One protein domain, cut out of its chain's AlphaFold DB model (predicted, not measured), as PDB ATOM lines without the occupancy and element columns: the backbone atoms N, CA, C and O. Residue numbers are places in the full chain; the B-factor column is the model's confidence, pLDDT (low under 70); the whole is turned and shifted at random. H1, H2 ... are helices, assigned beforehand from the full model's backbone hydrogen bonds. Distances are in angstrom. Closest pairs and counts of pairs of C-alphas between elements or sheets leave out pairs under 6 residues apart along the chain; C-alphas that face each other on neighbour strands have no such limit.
ATOM      1  N   THR A  49       1.369  61.323 -32.495       93.31
ATOM      2  CA  THR A  49       2.084  60.221 -31.837       93.31
ATOM      3  C   THR A  49       1.963  58.913 -32.623       93.31
ATOM      4  O   THR A  49       2.968  58.238 -32.849       93.31
ATOM      5  N   PHE A  50       0.766  58.586 -33.122       94.00
ATOM      6  CA  PHE A  50       0.526  57.427 -33.983       94.00
ATOM      7  C   PHE A  50       1.424  57.440 -35.231       94.00
ATOM      8  O   PHE A  50       2.076  56.437 -35.536       94.00
ATOM      9  N   TYR A  51       1.504  58.573 -35.937       92.00
ATOM     10  CA  TYR A  51       2.340  58.691 -37.133       92.00
ATOM     11  C   TYR A  51       3.828  58.582 -36.800       92.00
ATOM     12  O   TYR A  51       4.551  57.869 -37.494       92.00
ATOM     13  N   LYS A  52       4.283  59.192 -35.698       92.19
ATOM     14  CA  LYS A  52       5.670  59.055 -35.227       92.19
ATOM     15  C   LYS A  52       6.046  57.590 -34.981       92.19
ATOM     16  O   LYS A  52       7.082  57.137 -35.466       92.19
ATOM     17  N   LEU A  53       5.198  56.843 -34.268       93.25
ATOM     18  CA  LEU A  53       5.401  55.411 -34.016       93.25
ATOM     19  C   LEU A  53       5.395  54.603 -35.320       93.25
ATOM     20  O   LEU A  53       6.219  53.710 -35.511       93.25
ATOM     21  N   THR A  54       4.498  54.953 -36.241       92.62
ATOM     22  CA  THR A  54       4.352  54.272 -37.531       92.62
ATOM     23  C   THR A  54       5.572  54.461 -38.434       92.62
ATOM     24  O   THR A  54       6.045  53.488 -39.032       92.62
ATOM     25  N   TYR A  55       6.099  55.684 -38.541       91.19
ATOM     26  CA  TYR A  55       7.296  55.947 -39.342       91.19
ATOM     27  C   TYR A  55       8.517  55.279 -38.738       91.19
ATOM     28  O   TYR A  55       9.240  54.611 -39.467       91.19
ATOM     29  N   LYS A  56       8.676  55.343 -37.410       91.50
ATOM     30  CA  LYS A  56       9.758  54.632 -36.729       91.50
ATOM     31  C   LYS A  56       9.731  53.132 -37.033       91.50
ATOM     32  O   LYS A  56      10.736  52.588 -37.470       91.50
ATOM     33  N   LEU A  57       8.577  52.478 -36.874       93.38
ATOM     34  CA  LEU A  57       8.434  51.053 -37.189       93.38
ATOM     35  C   LEU A  57       8.755  50.754 -38.660       93.38
ATOM     36  O   LEU A  57       9.393  49.750 -38.969       93.38
ATOM     37  N   THR A  58       8.286  51.608 -39.572       91.75
ATOM     38  CA  THR A  58       8.525  51.447 -41.012       91.75
ATOM     39  C   THR A  58      10.015  51.542 -41.331       91.75
ATOM     40  O   THR A  58      10.543  50.658 -42.007       91.75
ATOM     41  N   ASP A  59      10.692  52.560 -40.806       91.88
ATOM     42  CA  ASP A  59      12.121  52.787 -41.015       91.88
ATOM     43  C   ASP A  59      12.954  51.649 -40.411       91.88
ATOM     44  O   ASP A  59      13.835  51.115 -41.088       91.88
ATOM     45  N   ASP A  60      12.623  51.208 -39.191       92.38
ATOM     46  CA  ASP A  60      13.299  50.097 -38.515       92.38
ATOM     47  C   ASP A  60      13.174  48.796 -39.340       92.38
ATOM     48  O   ASP A  60      14.173  48.120 -39.596       92.38
ATOM     49  N   ILE A  61      11.977  48.470 -39.853       92.69
ATOM     50  CA  ILE A  61      11.753  47.279 -40.697       92.69
ATOM     51  C   ILE A  61      12.495  47.380 -42.032       92.69
ATOM     52  O   ILE A  61      13.095  46.398 -42.476       92.69
ATOM     53  N   VAL A  62      12.440  48.533 -42.703       91.31
ATOM     54  CA  VAL A  62      13.131  48.729 -43.987       91.31
ATOM     55  C   VAL A  62      14.638  48.594 -43.801       91.31
ATOM     56  O   VAL A  62      15.290  47.915 -44.596       91.31
ATOM     57  N   LYS A  63      15.186  49.201 -42.744       92.88
ATOM     58  CA  LYS A  63      16.603  49.106 -42.399       92.88
ATOM     59  C   LYS A  63      17.004  47.659 -42.128       92.88
ATOM     60  O   LYS A  63      17.927  47.172 -42.777       92.88
ATOM     61  N   LEU A  64      16.264  46.949 -41.277       93.50
ATOM     62  CA  LEU A  64      16.557  45.550 -40.966       93.50
ATOM     63  C   LEU A  64      16.554  44.676 -42.217       93.50
ATOM     64  O   LEU A  64      17.469  43.883 -42.408       93.50
ATOM     65  N   ARG A  65      15.544  44.810 -43.083       92.50
ATOM     66  CA  ARG A  65      15.451  44.008 -44.312       92.50
ATOM     67  C   ARG A  65      16.647  44.234 -45.228       92.50
ATOM     68  O   ARG A  65      17.206  43.266 -45.725       92.50
ATOM     69  N   LYS A  66      17.087  45.486 -45.384       92.94
ATOM     70  CA  LYS A  66      18.315  45.804 -46.129       92.94
ATOM     71  C   LYS A  66      19.544  45.167 -45.482       92.94
ATOM     72  O   LYS A  66      20.311  44.502 -46.164       92.94
ATOM     73  N   GLU A  67      19.708  45.326 -44.170       95.00
ATOM     74  CA  GLU A  67      20.845  44.766 -43.429       95.00
ATOM     75  C   GLU A  67      20.901  43.243 -43.514       95.00
ATOM     76  O   GLU A  67      21.983  42.669 -43.617       95.00
ATOM     77  N   THR A  68      19.739  42.592 -43.483       94.94
ATOM     78  CA  THR A  68      19.583  41.132 -43.506       94.94
ATOM     79  C   THR A  68      19.524  40.537 -44.910       94.94
ATOM     80  O   THR A  68      19.488  39.320 -45.023       94.94
ATOM     81  N   GLY A  69      19.586  41.358 -45.965       93.69
ATOM     82  CA  GLY A  69      19.569  40.891 -47.356       93.69
ATOM     83  C   GLY A  69      18.189  40.459 -47.861       93.69
ATOM     84  O   GLY A  69      18.089  39.843 -48.915       93.69
ATOM     85  N   ILE A  70      17.113  40.787 -47.142       93.69
ATOM     86  CA  ILE A  70      15.750  40.432 -47.535       93.69
ATOM     87  C   ILE A  70      15.312  41.271 -48.738       93.69
ATOM     88  O   ILE A  70      15.054  42.473 -48.620       93.69
ATOM     89  N   THR A  71      15.173  40.611 -49.887       92.06
ATOM     90  CA  THR A  71      14.668  41.217 -51.125       92.06
ATOM     91  C   THR A  71      13.147  41.086 -51.251       92.06
ATOM     92  O   THR A  71      12.488  40.408 -50.455       92.06
ATOM     93  N   LYS A  72      12.559  41.744 -52.257       89.88
ATOM     94  CA  LYS A  72      11.120  41.635 -52.545       89.88
ATOM     95  C   LYS A  72      10.753  40.220 -52.996       89.88
ATOM     96  O   LYS A  72       9.760  39.675 -52.530       89.88
ATOM     97  N   GLU A  73      11.593  39.619 -53.825       93.19
ATOM     98  CA  GLU A  73      11.429  38.268 -54.363       93.19
ATOM     99  C   GLU A  73      11.464  37.235 -53.230       93.19
ATOM    100  O   GLU A  73      10.647  36.316 -53.191       93.19
ATOM    101  N   LEU A  74      12.362  37.412 -52.253       93.44
ATOM    102  CA  LEU A  74      12.415  36.540 -51.081       93.44
ATOM    103  C   LEU A  74      11.174  36.698 -50.188       93.44
ATOM    104  O   LEU A  74      10.689  35.716 -49.631       93.44
ATOM    105  N   ILE A  75      10.621  37.912 -50.071       91.69
ATOM    106  CA  ILE A  75       9.356  38.151 -49.359       91.69
ATOM    107  C   ILE A  75       8.191  37.426 -50.044       91.69
ATOM    108  O   ILE A  75       7.381  36.820 -49.344       91.69
ATOM    109  N   GLU A  76       8.113  37.473 -51.374       93.12
ATOM    110  CA  GLU A  76       7.060  36.813 -52.159       93.12
ATOM    111  C   GLU A  76       7.138  35.287 -52.019       93.12
ATOM    112  O   GLU A  76       6.155  34.666 -51.610       93.12
ATOM    113  N   LYS A  77       8.330  34.700 -52.197       93.44
ATOM    114  CA  LYS A  77       8.571  33.265 -51.950       93.44
ATOM    115  C   LYS A  77       8.199  32.858 -50.529       93.44
ATOM    116  O   LYS A  77       7.608  31.804 -50.299       93.44
ATOM    117  N   ARG A  78       8.513  33.712 -49.551       93.62
ATOM    118  CA  ARG A  78       8.139  33.484 -48.156       93.62
ATOM    119  C   ARG A  78       6.630  33.458 -47.964       93.62
ATOM    120  O   ARG A  78       6.142  32.628 -47.203       93.62
ATOM    121  N   ASP A  79       5.890  34.348 -48.618       91.88
ATOM    122  CA  ASP A  79       4.429  34.383 -48.524       91.88
ATOM    123  C   ASP A  79       3.775  33.152 -49.175       91.88
ATOM    124  O   ASP A  79       2.761  32.673 -48.667       91.88
ATOM    125  N   GLU A  80       4.350  32.612 -50.251       93.69
ATOM    126  CA  GLU A  80       3.918  31.350 -50.868       93.69
ATOM    127  C   GLU A  80       4.162  30.158 -49.939       93.69
ATOM    128  O   GLU A  80       3.212  29.471 -49.559       93.69
ATOM    129  N   VAL A  81       5.402  29.991 -49.467       93.81
ATOM    130  CA  VAL A  81       5.766  28.919 -48.528       93.81
ATOM    131  C   VAL A  81       4.904  28.977 -47.271       93.81
ATOM    132  O   VAL A  81       4.399  27.956 -46.814       93.81
ATOM    133  N   TYR A  82       4.661  30.174 -46.739       91.31
ATOM    134  CA  TYR A  82       3.822  30.347 -45.559       91.31
ATOM    135  C   TYR A  82       2.354  29.955 -45.792       91.31
ATOM    136  O   TYR A  82       1.707  29.433 -44.884       91.31
ATOM    137  N   LYS A  83       1.801  30.201 -46.990       91.88
ATOM    138  CA  LYS A  83       0.439  29.759 -47.337       91.88
ATOM    139  C   LYS A  83       0.343  28.243 -47.405       91.88
ATOM    140  O   LYS A  83      -0.666  27.705 -46.961       91.88
ATOM    141  N   ASP A  84       1.359  27.578 -47.937       91.88
ATOM    142  CA  ASP A  84       1.363  26.120 -48.031       91.88
ATOM    143  C   ASP A  84       1.590  25.463 -46.674       91.88
ATOM    144  O   ASP A  84       0.861  24.543 -46.321       91.88
ATOM    145  N   MET A  85       2.490  26.006 -45.852       92.56
ATOM    146  CA  MET A  85       2.678  25.554 -44.468       92.56
ATOM    147  C   MET A  85       1.396  25.640 -43.637       92.56
ATOM    148  O   MET A  85       1.144  24.777 -42.815       92.56
ATOM    149  N   LYS A  86       0.551  26.653 -43.860       90.12
ATOM    150  CA  LYS A  86      -0.733  26.787 -43.150       90.12
ATOM    151  C   LYS A  86      -1.776  25.730 -43.502       90.12
ATOM    152  O   LYS A  86      -2.769  25.626 -42.786       90.12
ATOM    153  N   LYS A  87      -1.619  25.041 -44.631       92.06
ATOM    154  CA  LYS A  87      -2.516  23.952 -45.046       92.06
ATOM    155  C   LYS A  87      -2.085  22.614 -44.453       92.06
ATOM    156  O   LYS A  87      -2.857  21.666 -44.514       92.06
ATOM    157  N   ASP A  88      -0.868  22.550 -43.928       91.12
ATOM    158  CA  ASP A  88      -0.274  21.364 -43.341       91.12
ATOM    159  C   ASP A  88      -0.667  21.288 -41.854       91.12
ATOM    160  O   ASP A  88      -0.239  22.140 -41.069       91.12
ATOM    161  N   PRO A  89      -1.532  20.338 -41.454       90.19
ATOM    162  CA  PRO A  89      -2.004  20.239 -40.076       90.19
ATOM    163  C   PRO A  89      -0.909  19.778 -39.103       90.19
ATOM    164  O   PRO A  89      -1.071  19.972 -37.897       90.19
ATOM    165  N   ASP A  90       0.186  19.201 -39.606       93.38
ATOM    166  CA  ASP A  90       1.265  18.662 -38.779       93.38
ATOM    167  C   ASP A  90       2.241  19.752 -38.320       93.38
ATOM    168  O   ASP A  90       2.955  19.570 -37.333       93.38
ATOM    169  N   ILE A  91       2.250  20.909 -38.991       91.94
ATOM    170  CA  ILE A  91       3.135  22.020 -38.641       91.94
ATOM    171  C   ILE A  91       2.428  22.954 -37.669       91.94
ATOM    172  O   ILE A  91       1.458  23.641 -38.006       91.94
ATOM    173  N   LYS A  92       2.970  23.062 -36.457       92.25
ATOM    174  CA  LYS A  92       2.409  23.959 -35.447       92.25
ATOM    175  C   LYS A  92       2.818  25.416 -35.700       92.25
ATOM    176  O   LYS A  92       3.917  25.678 -36.196       92.25
ATOM    177  N   PRO A  93       1.985  26.405 -35.321       87.75
ATOM    178  CA  PRO A  93       2.306  27.822 -35.501       87.75
ATOM    179  C   PRO A  93       3.647  28.261 -34.905       87.75
ATOM    180  O   PRO A  93       4.302  29.154 -35.446       87.75
ATOM    181  N   GLU A  94       4.056  27.641 -33.802       89.00
ATOM    182  CA  GLU A  94       5.321  27.895 -33.116       89.00
ATOM    183  C   GLU A  94       6.533  27.451 -33.955       89.00
ATOM    184  O   GLU A  94       7.611  28.035 -33.847       89.00
ATOM    185  N   GLU A  95       6.347  26.470 -34.838       91.38
ATOM    186  CA  GLU A  95       7.389  25.871 -35.678       91.38
ATOM    187  C   GLU A  95       7.515  26.570 -37.036       91.38
ATOM    188  O   GLU A  95       8.500  26.380 -37.754       91.38
ATOM    189  N   TYR A  96       6.563  27.445 -37.381       90.69
ATOM    190  CA  TYR A  96       6.500  28.083 -38.695       90.69
ATOM    191  C   TYR A  96       7.779  28.814 -39.096       90.69
ATOM    192  O   TYR A  96       8.140  28.802 -40.267       90.69
ATOM    193  N   MET A  97       8.484  29.465 -38.170       90.44
ATOM    194  CA  MET A  97       9.708  30.181 -38.540       90.44
ATOM    195  C   MET A  97      10.871  29.226 -38.830       90.44
ATOM    196  O   MET A  97      11.626  29.443 -39.776       90.44
ATOM    197  N   ALA A  98      10.995  28.152 -38.046       91.62
ATOM    198  CA  ALA A  98      12.034  27.146 -38.244       91.62
ATOM    199  C   ALA A  98      11.814  26.388 -39.560       91.62
ATOM    200  O   ALA A  98      12.728  26.272 -40.376       91.62
ATOM    201  N   GLU A  99      10.578  25.957 -39.807       94.12
ATOM    202  CA  GLU A  99      10.215  25.219 -41.014       94.12
ATOM    203  C   GLU A  99      10.303  26.091 -42.275       94.12
ATOM    204  O   GLU A  99      10.786  25.644 -43.314       94.12
ATOM    205  N   MET A 100       9.949  27.375 -42.182       93.50
ATOM    206  CA  MET A 100      10.180  28.344 -43.254       93.50
ATOM    207  C   MET A 100      11.671  28.504 -43.563       93.50
ATOM    208  O   MET A 100      12.052  28.515 -44.733       93.50
ATOM    209  N   GLY A 101      12.514  28.580 -42.528       93.81
ATOM    210  CA  GLY A 101      13.968  28.594 -42.679       93.81
ATOM    211  C   GLY A 101      14.489  27.373 -43.425       93.81
ATOM    212  O   GLY A 101      15.284  27.518 -44.350       93.81
ATOM    213  N   ARG A 102      13.978  26.186 -43.080       93.94
ATOM    214  CA  ARG A 102      14.324  24.923 -43.741       93.94
ATOM    215  C   ARG A 102      13.883  24.897 -45.207       93.94
ATOM    216  O   ARG A 102      14.690  24.570 -46.071       93.94
ATOM    217  N   ARG A 103      12.629  25.263 -45.502       94.19
ATOM    218  CA  ARG A 103      12.053  25.219 -46.862       94.19
ATOM    219  C   ARG A 103      12.696  26.213 -47.825       94.19
ATOM    220  O   ARG A 103      12.817  25.920 -49.009       94.19
ATOM    221  N   LEU A 104      13.089  27.383 -47.327       93.62
ATOM    222  CA  LEU A 104      13.676  28.451 -48.139       93.62
ATOM    223  C   LEU A 104      15.209  28.485 -48.085       93.62
ATOM    224  O   LEU A 104      15.805  29.328 -48.749       93.62
ATOM    225  N   GLY A 105      15.844  27.610 -47.298       94.19
ATOM    226  CA  GLY A 105      17.298  27.609 -47.115       94.19
ATOM    227  C   GLY A 105      17.826  28.911 -46.505       94.19
ATOM    228  O   GLY A 105      18.907  29.365 -46.872       94.19
ATOM    229  N   LEU A 106      17.054  29.541 -45.613       94.44
ATOM    230  CA  LEU A 106      17.401  30.851 -45.064       94.44
ATOM    231  C   LEU A 106      18.599  30.762 -44.124       94.44
ATOM    232  O   LEU A 106      18.672  29.911 -43.233       94.44
ATOM    233  N   THR A 107      19.494  31.733 -44.240       94.06
ATOM    234  CA  THR A 107      20.547  31.945 -43.251       94.06
ATOM    235  C   THR A 107      19.960  32.436 -41.923       94.06
ATOM    236  O   THR A 107      18.878  33.028 -41.866       94.06
ATOM    237  N   LYS A 108      20.717  32.293 -40.825       91.94
ATOM    238  CA  LYS A 108      20.347  32.882 -39.518       91.94
ATOM    239  C   LYS A 108      20.082  34.392 -39.617       91.94
ATOM    240  O   LYS A 108      19.232  34.925 -38.906       91.94
ATOM    241  N   LYS A 109      20.808  35.078 -40.505       94.00
ATOM    242  CA  LYS A 109      20.686  36.519 -40.736       94.00
ATOM    243  C   LYS A 109      19.360  36.871 -41.415       94.00
ATOM    244  O   LYS A 109      18.688  37.797 -40.975       94.00
ATOM    245  N   GLU A 110      18.960  36.120 -42.435       93.81
ATOM    246  CA  GLU A 110      17.685  36.321 -43.137       93.81
ATOM    247  C   GLU A 110      16.490  35.914 -42.273       93.81
ATOM    248  O   GLU A 110      15.491  36.630 -42.232       93.81
ATOM    249  N   LEU A 111      16.612  34.824 -41.504       92.88
ATOM    250  CA  LEU A 111      15.604  34.431 -40.515       92.88
ATOM    251  C   LEU A 111      15.309  35.565 -39.532       92.88
ATOM    252  O   LEU A 111      14.144  35.898 -39.310       92.88
ATOM    253  N   ARG A 112      16.355  36.227 -39.024       93.06
ATOM    254  CA  ARG A 112      16.213  37.424 -38.186       93.06
ATOM    255  C   ARG A 112      15.450  38.547 -38.901       93.06
ATOM    256  O   ARG A 112      14.595  39.201 -38.305       93.06
ATOM    257  N   GLY A 113      15.722  38.743 -40.192       92.88
ATOM    258  CA  GLY A 113      15.023  39.702 -41.053       92.88
ATOM    259  C   GLY A 113      13.511  39.467 -41.160       92.88
ATOM    260  O   GLY A 113      12.761  40.415 -41.414       92.88
ATOM    261  N   PHE A 114      13.051  38.235 -40.923       91.56
ATOM    262  CA  PHE A 114      11.634  37.878 -40.869       91.56
ATOM    263  C   PHE A 114      11.054  37.825 -39.450       91.56
ATOM    264  O   PHE A 114       9.889  38.186 -39.278       91.56
ATOM    265  N   SER A 115      11.829  37.426 -38.435       90.88
ATOM    266  CA  SER A 115      11.343  37.279 -37.056       90.88
ATOM    267  C   SER A 115      11.194  38.608 -36.311       90.88
ATOM    268  O   SER A 115      10.156  38.862 -35.695       90.88
ATOM    269  N   ASP A 116      12.202  39.480 -36.374       91.88
ATOM    270  CA  ASP A 116      12.247  40.707 -35.567       91.88
ATOM    271  C   ASP A 116      11.113  41.694 -35.915       91.88
ATOM    272  O   ASP A 116      10.518  42.260 -34.990       91.88
ATOM    273  N   PRO A 117      10.704  41.864 -37.194       91.94
ATOM    274  CA  PRO A 117       9.561  42.706 -37.530       91.94
ATOM    275  C   PRO A 117       8.263  42.303 -36.827       91.94
ATOM    276  O   PRO A 117       7.442  43.173 -36.543       91.94
ATOM    277  N   GLU A 118       8.043  41.018 -36.536       89.69
ATOM    278  CA  GLU A 118       6.846  40.577 -35.810       89.69
ATOM    279  C   GLU A 118       6.880  41.014 -34.341       89.69
ATOM    280  O   GLU A 118       5.861  41.452 -33.802       89.69
ATOM    281  N   LEU A 119       8.053  40.986 -33.706       91.56
ATOM    282  CA  LEU A 119       8.237  41.518 -32.353       91.56
ATOM    283  C   LEU A 119       8.006  43.031 -32.324       91.56
ATOM    284  O   LEU A 119       7.272  43.531 -31.469       91.56
ATOM    285  N   TRP A 120       8.545  43.759 -33.302       94.19
ATOM    286  CA  TRP A 120       8.352  45.206 -33.399       94.19
ATOM    287  C   TRP A 120       6.901  45.587 -33.689       94.19
ATOM    288  O   TRP A 120       6.394  46.538 -33.101       94.19
ATOM    289  N   LYS A 121       6.179  44.819 -34.515       92.69
ATOM    290  CA  LYS A 121       4.731  45.001 -34.713       92.69
ATOM    291  C   LYS A 121       3.938  44.738 -33.433       92.69
ATOM    292  O   LYS A 121       2.972  45.454 -33.164       92.69
ATOM    293  N   LYS A 122       4.303  43.722 -32.643       91.94
ATOM    294  CA  LYS A 122       3.671  43.463 -31.336       91.94
ATOM    295  C   LYS A 122       3.889  44.639 -30.386       91.94
ATOM    296  O   LYS A 122       2.916  45.120 -29.807       91.94
ATOM    297  N   GLN A 123       5.123  45.134 -30.290       94.06
ATOM    298  CA  GLN A 123       5.445  46.300 -29.468       94.06
ATOM    299  C   GLN A 123       4.702  47.550 -29.952       94.06
ATOM    300  O   GLN A 123       4.028  48.195 -29.159       94.06
ATOM    301  N   PHE A 124       4.695  47.818 -31.259       95.25
ATOM    302  CA  PHE A 124       3.919  48.907 -31.850       95.25
ATOM    303  C   PHE A 124       2.437  48.831 -31.467       95.25
ATOM    304  O   PHE A 124       1.863  49.818 -31.023       95.25
ATOM    305  N   ASN A 125       1.805  47.658 -31.567       93.81
ATOM    306  CA  ASN A 125       0.408  47.498 -31.156       93.81
ATOM    307  C   ASN A 125       0.200  47.743 -29.652       93.81
ATOM    308  O   ASN A 125      -0.857  48.237 -29.257       93.81
ATOM    309  N   LYS A 126       1.178  47.400 -28.805       95.12
ATOM    310  CA  LYS A 126       1.154  47.724 -27.373       95.12
ATOM    311  C   LYS A 126       1.239  49.236 -27.159       95.12
ATOM    312  O   LYS A 126       0.416  49.778 -26.430       95.12
ATOM    313  N   ASP A 127       2.148  49.913 -27.852       95.44
ATOM    314  CA  ASP A 127       2.325  51.366 -27.767       95.44
ATOM    315  C   ASP A 127       1.078  52.115 -28.256       95.44
ATOM    316  O   ASP A 127       0.628  53.055 -27.605       95.44
ATOM    317  N   ILE A 128       0.447  51.644 -29.339       94.56
ATOM    318  CA  ILE A 128      -0.843  52.173 -29.797       94.56
ATOM    319  C   ILE A 128      -1.928  51.971 -28.741       94.56
ATOM    320  O   ILE A 128      -2.669  52.905 -28.472       94.56
ATOM    321  N   ASN A 129      -2.034  50.802 -28.106       94.88
ATOM    322  CA  ASN A 129      -3.014  50.629 -27.029       94.88
ATOM    323  C   ASN A 129      -2.735  51.563 -25.843       94.88
ATOM    324  O   ASN A 129      -3.681  52.072 -25.253       94.88
ATOM    325  N   ASN A 130      -1.470  51.814 -25.504       96.31
ATOM    326  CA  ASN A 130      -1.101  52.727 -24.419       96.31
ATOM    327  C   ASN A 130      -1.422  54.196 -24.732       96.31
ATOM    328  O   ASN A 130      -1.639  54.974 -23.809       96.31
ATOM    329  N   LEU A 131      -1.485  54.563 -26.013       95.06
ATOM    330  CA  LEU A 131      -1.883  55.896 -26.468       95.06
ATOM    331  C   LEU A 131      -3.384  56.179 -26.271       95.06
ATOM    332  O   LEU A 131      -3.789  57.340 -26.199       95.06
ATOM    333  N   LEU A 132      -4.211  55.132 -26.236       96.06
ATOM    334  CA  LEU A 132      -5.666  55.245 -26.174       96.06
ATOM    335  C   LEU A 132      -6.166  55.367 -24.731       96.06
ATOM    336  O   LEU A 132      -5.695  54.667 -23.829       96.06
ATOM    337  N   THR A 133      -7.201  56.184 -24.534       97.06
ATOM    338  CA  THR A 133      -7.993  56.170 -23.296       97.06
ATOM    339  C   THR A 133      -8.748  54.847 -23.152       97.06
ATOM    340  O   THR A 133      -8.867  54.072 -24.104       97.06
ATOM    341  N   GLN A 134      -9.281  54.563 -21.961       96.81
ATOM    342  CA  GLN A 134     -10.052  53.338 -21.731       96.81
ATOM    343  C   GLN A 134     -11.275  53.238 -22.662       96.81
ATOM    344  O   GLN A 134     -11.452  52.225 -23.337       96.81
ATOM    345  N   GLU A 135     -12.035  54.324 -22.800       96.06
ATOM    346  CA  GLU A 135     -13.171  54.412 -23.724       96.06
ATOM    347  C   GLU A 135     -12.741  54.181 -25.187       96.06
ATOM    348  O   GLU A 135     -13.341  53.396 -25.927       96.06
ATOM    349  N   GLN A 136     -11.632  54.799 -25.604       97.06
ATOM    350  CA  GLN A 136     -11.087  54.615 -26.948       97.06
ATOM    351  C   GLN A 136     -10.624  53.171 -27.196       97.06
ATOM    352  O   GLN A 136     -10.800  52.659 -28.303       97.06
ATOM    353  N   LYS A 137     -10.063  52.485 -26.188       96.50
ATOM    354  CA  LYS A 137      -9.688  51.063 -26.283       96.50
ATOM    355  C   LYS A 137     -10.909  50.185 -26.523       96.50
ATOM    356  O   LYS A 137     -10.866  49.313 -27.391       96.50
ATOM    357  N   GLU A 138     -11.993  50.412 -25.792       95.62
ATOM    358  CA  GLU A 138     -13.237  49.652 -25.942       95.62
ATOM    359  C   GLU A 138     -13.827  49.832 -27.340       95.62
ATOM    360  O   GLU A 138     -14.088  48.849 -28.044       95.62
ATOM    361  N   LYS A 139     -13.904  51.084 -27.801       95.38
ATOM    362  CA  LYS A 139     -14.342  51.415 -29.159       95.38
ATOM    363  C   LYS A 139     -13.439  50.787 -30.220       95.38
ATOM    364  O   LYS A 139     -13.928  50.206 -31.188       95.38
ATOM    365  N   TYR A 140     -12.125  50.813 -30.015       94.81
ATOM    366  CA  TYR A 140     -11.164  50.177 -30.915       94.81
ATOM    367  C   TYR A 140     -11.385  48.661 -31.026       94.81
ATOM    368  O   TYR A 140     -11.373  48.107 -32.130       94.81
ATOM    369  N   GLN A 141     -11.645  47.970 -29.911       94.19
ATOM    370  CA  GLN A 141     -11.970  46.540 -29.944       94.19
ATOM    371  C   GLN A 141     -13.319  46.271 -30.619       94.19
ATOM    372  O   GLN A 141     -13.432  45.298 -31.371       94.19
ATOM    373  N   ALA A 142     -14.323  47.126 -30.405       94.19
ATOM    374  CA  ALA A 142     -15.616  47.024 -31.077       94.19
ATOM    375  C   ALA A 142     -15.470  47.146 -32.604       94.19
ATOM    376  O   ALA A 142     -15.945  46.273 -33.333       94.19
ATOM    377  N   VAL A 143     -14.715  48.143 -33.086       92.88
ATOM    378  CA  VAL A 143     -14.406  48.334 -34.516       92.88
ATOM    379  C   VAL A 143     -13.713  47.099 -35.100       92.88
ATOM    380  O   VAL A 143     -14.117  46.585 -36.147       92.88
ATOM    381  N   LYS A 144     -12.704  46.555 -34.404       91.19
ATOM    382  CA  LYS A 144     -12.000  45.337 -34.844       91.19
ATOM    383  C   LYS A 144     -12.935  44.130 -34.949       91.19
ATOM    384  O   LYS A 144     -12.865  43.392 -35.933       91.19
ATOM    385  N   LYS A 145     -13.810  43.923 -33.958       91.50
ATOM    386  CA  LYS A 145     -14.795  42.827 -33.958       91.50
ATOM    387  C   LYS A 145     -15.817  42.995 -35.086       91.50
ATOM    388  O   LYS A 145     -16.091  42.029 -35.792       91.50
ATOM    389  N   ALA A 146     -16.331  44.208 -35.293       90.69
ATOM    390  CA  ALA A 146     -17.297  44.506 -36.348       90.69
ATOM    391  C   ALA A 146     -16.723  44.234 -37.747       90.69
ATOM    392  O   ALA A 146     -17.375  43.595 -38.570       90.69
ATOM    393  N   LYS A 147     -15.473  44.640 -38.006       86.56
ATOM    394  CA  LYS A 147     -14.806  44.388 -39.293       86.56
ATOM    395  C   LYS A 147     -14.454  42.921 -39.520       86.56
ATOM    396  O   LYS A 147     -14.449  42.487 -40.665       86.56
ATOM    397  N   LYS A 148     -14.193  42.149 -38.458       83.19
ATOM    398  CA  LYS A 148     -13.973  40.698 -38.565       83.19
ATOM    399  C   LYS A 148     -15.252  39.948 -38.961       83.19
ATOM    400  O   LYS A 148     -15.150  38.986 -39.699       83.19
ATOM    401  N   LYS A 149     -16.431  40.388 -38.501       77.75
ATOM    402  CA  LYS A 149     -17.727  39.760 -38.837       77.75
ATOM    403  C   LYS A 149     -18.199  40.022 -40.272       77.75
ATOM    404  O   LYS A 149     -19.059  39.306 -40.759       77.75
ATOM    405  N   LYS A 150     -17.685  41.071 -40.921       70.56
ATOM    406  CA  LYS A 150     -18.040  41.454 -42.300       70.56
ATOM    407  C   LYS A 150     -17.166  40.782 -43.370       70.56
ATOM    408  O   LYS A 150     -17.300  41.120 -44.541       70.56
ATOM    409  N   LYS A 151     -16.225  39.931 -42.965       52.72
ATOM    410  CA  LYS A 151     -15.223  39.295 -43.821       52.72
ATOM    411  C   LYS A 151     -15.420  37.792 -43.798       52.72
ATOM    412  O   LYS A 151     -15.163  37.188 -44.855       52.72
TER     413      LYS A 151
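What this domain is: This is residues 49 to 151 of the 151 residues of an uncharacterized protein of Seonamhaeicola marinus (UniProt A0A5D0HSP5). Two long helices, H1 and H4, lie side by side and run opposite ways as the bar of an open bracket; at one end H2 and H3 make a small head, and at the other H5 turns away, with residues 141 to 151 sticking out. The gap between H5 and the head is empty. The printed part has 103 residues with five named helices, H1 to H5 in chain order, and no named strand: the class is all helix. It is loose, with a radius of gyration of the C-alphas of 16.7 A and spans of 47 by 33 by 21 A.

How they stand to each other: Start at H1, residues 49 to 68; it touches H4, residues 108 to 131, closest at the C-alphas of Thr 68 and Glu 110, 5.2 A, at a shallow tilt of 5 degrees, opposite ways. H2, residues 72 to 85, is apart from H1 but touches H3, residues 96 to 104, at a steep tilt of 62 degrees; the closest C-alphas, of Val 81 and Met 100, are 6.9 A apart. H3 and H4 form a helical hairpin and only just touch, with 3 pairs of C-alphas within 8 A, closest Gly 101 and Leu 111 at 6.4 A; H4 uses residues 111 to 115 alone. H5, residues 134 to 149, is close to H4 but not clearly touching: the closest C-alphas, of Asn 129 and Lys 137, are 6.7 A apart. Every O i to N i+4 pair is within hydrogen-bond range in H1, H2, H3 and H5, and 17 of 20 in H4.

Where its parts are: Find C-alpha 49 at (2.084, 60.221, -31.837); H1 runs 28.4 A from there. H2 covers 19.9 A and H3 11.9 A. From C-alpha 108 at (20.347, 32.882, -39.518), H4 runs 34.6 A, with a kink of 25 degrees near residue 115. H5 runs 23.1 A to C-alpha 149 at (-17.727, 39.760, -38.837).

The domain as a whole: The C-alphas of Gly 105 and Glu 135 are the two farthest apart, 46.8 A. The printed part has no cut and no long link. Its mean pLDDT is 92.1; residue 151, the chain's last, is under 70.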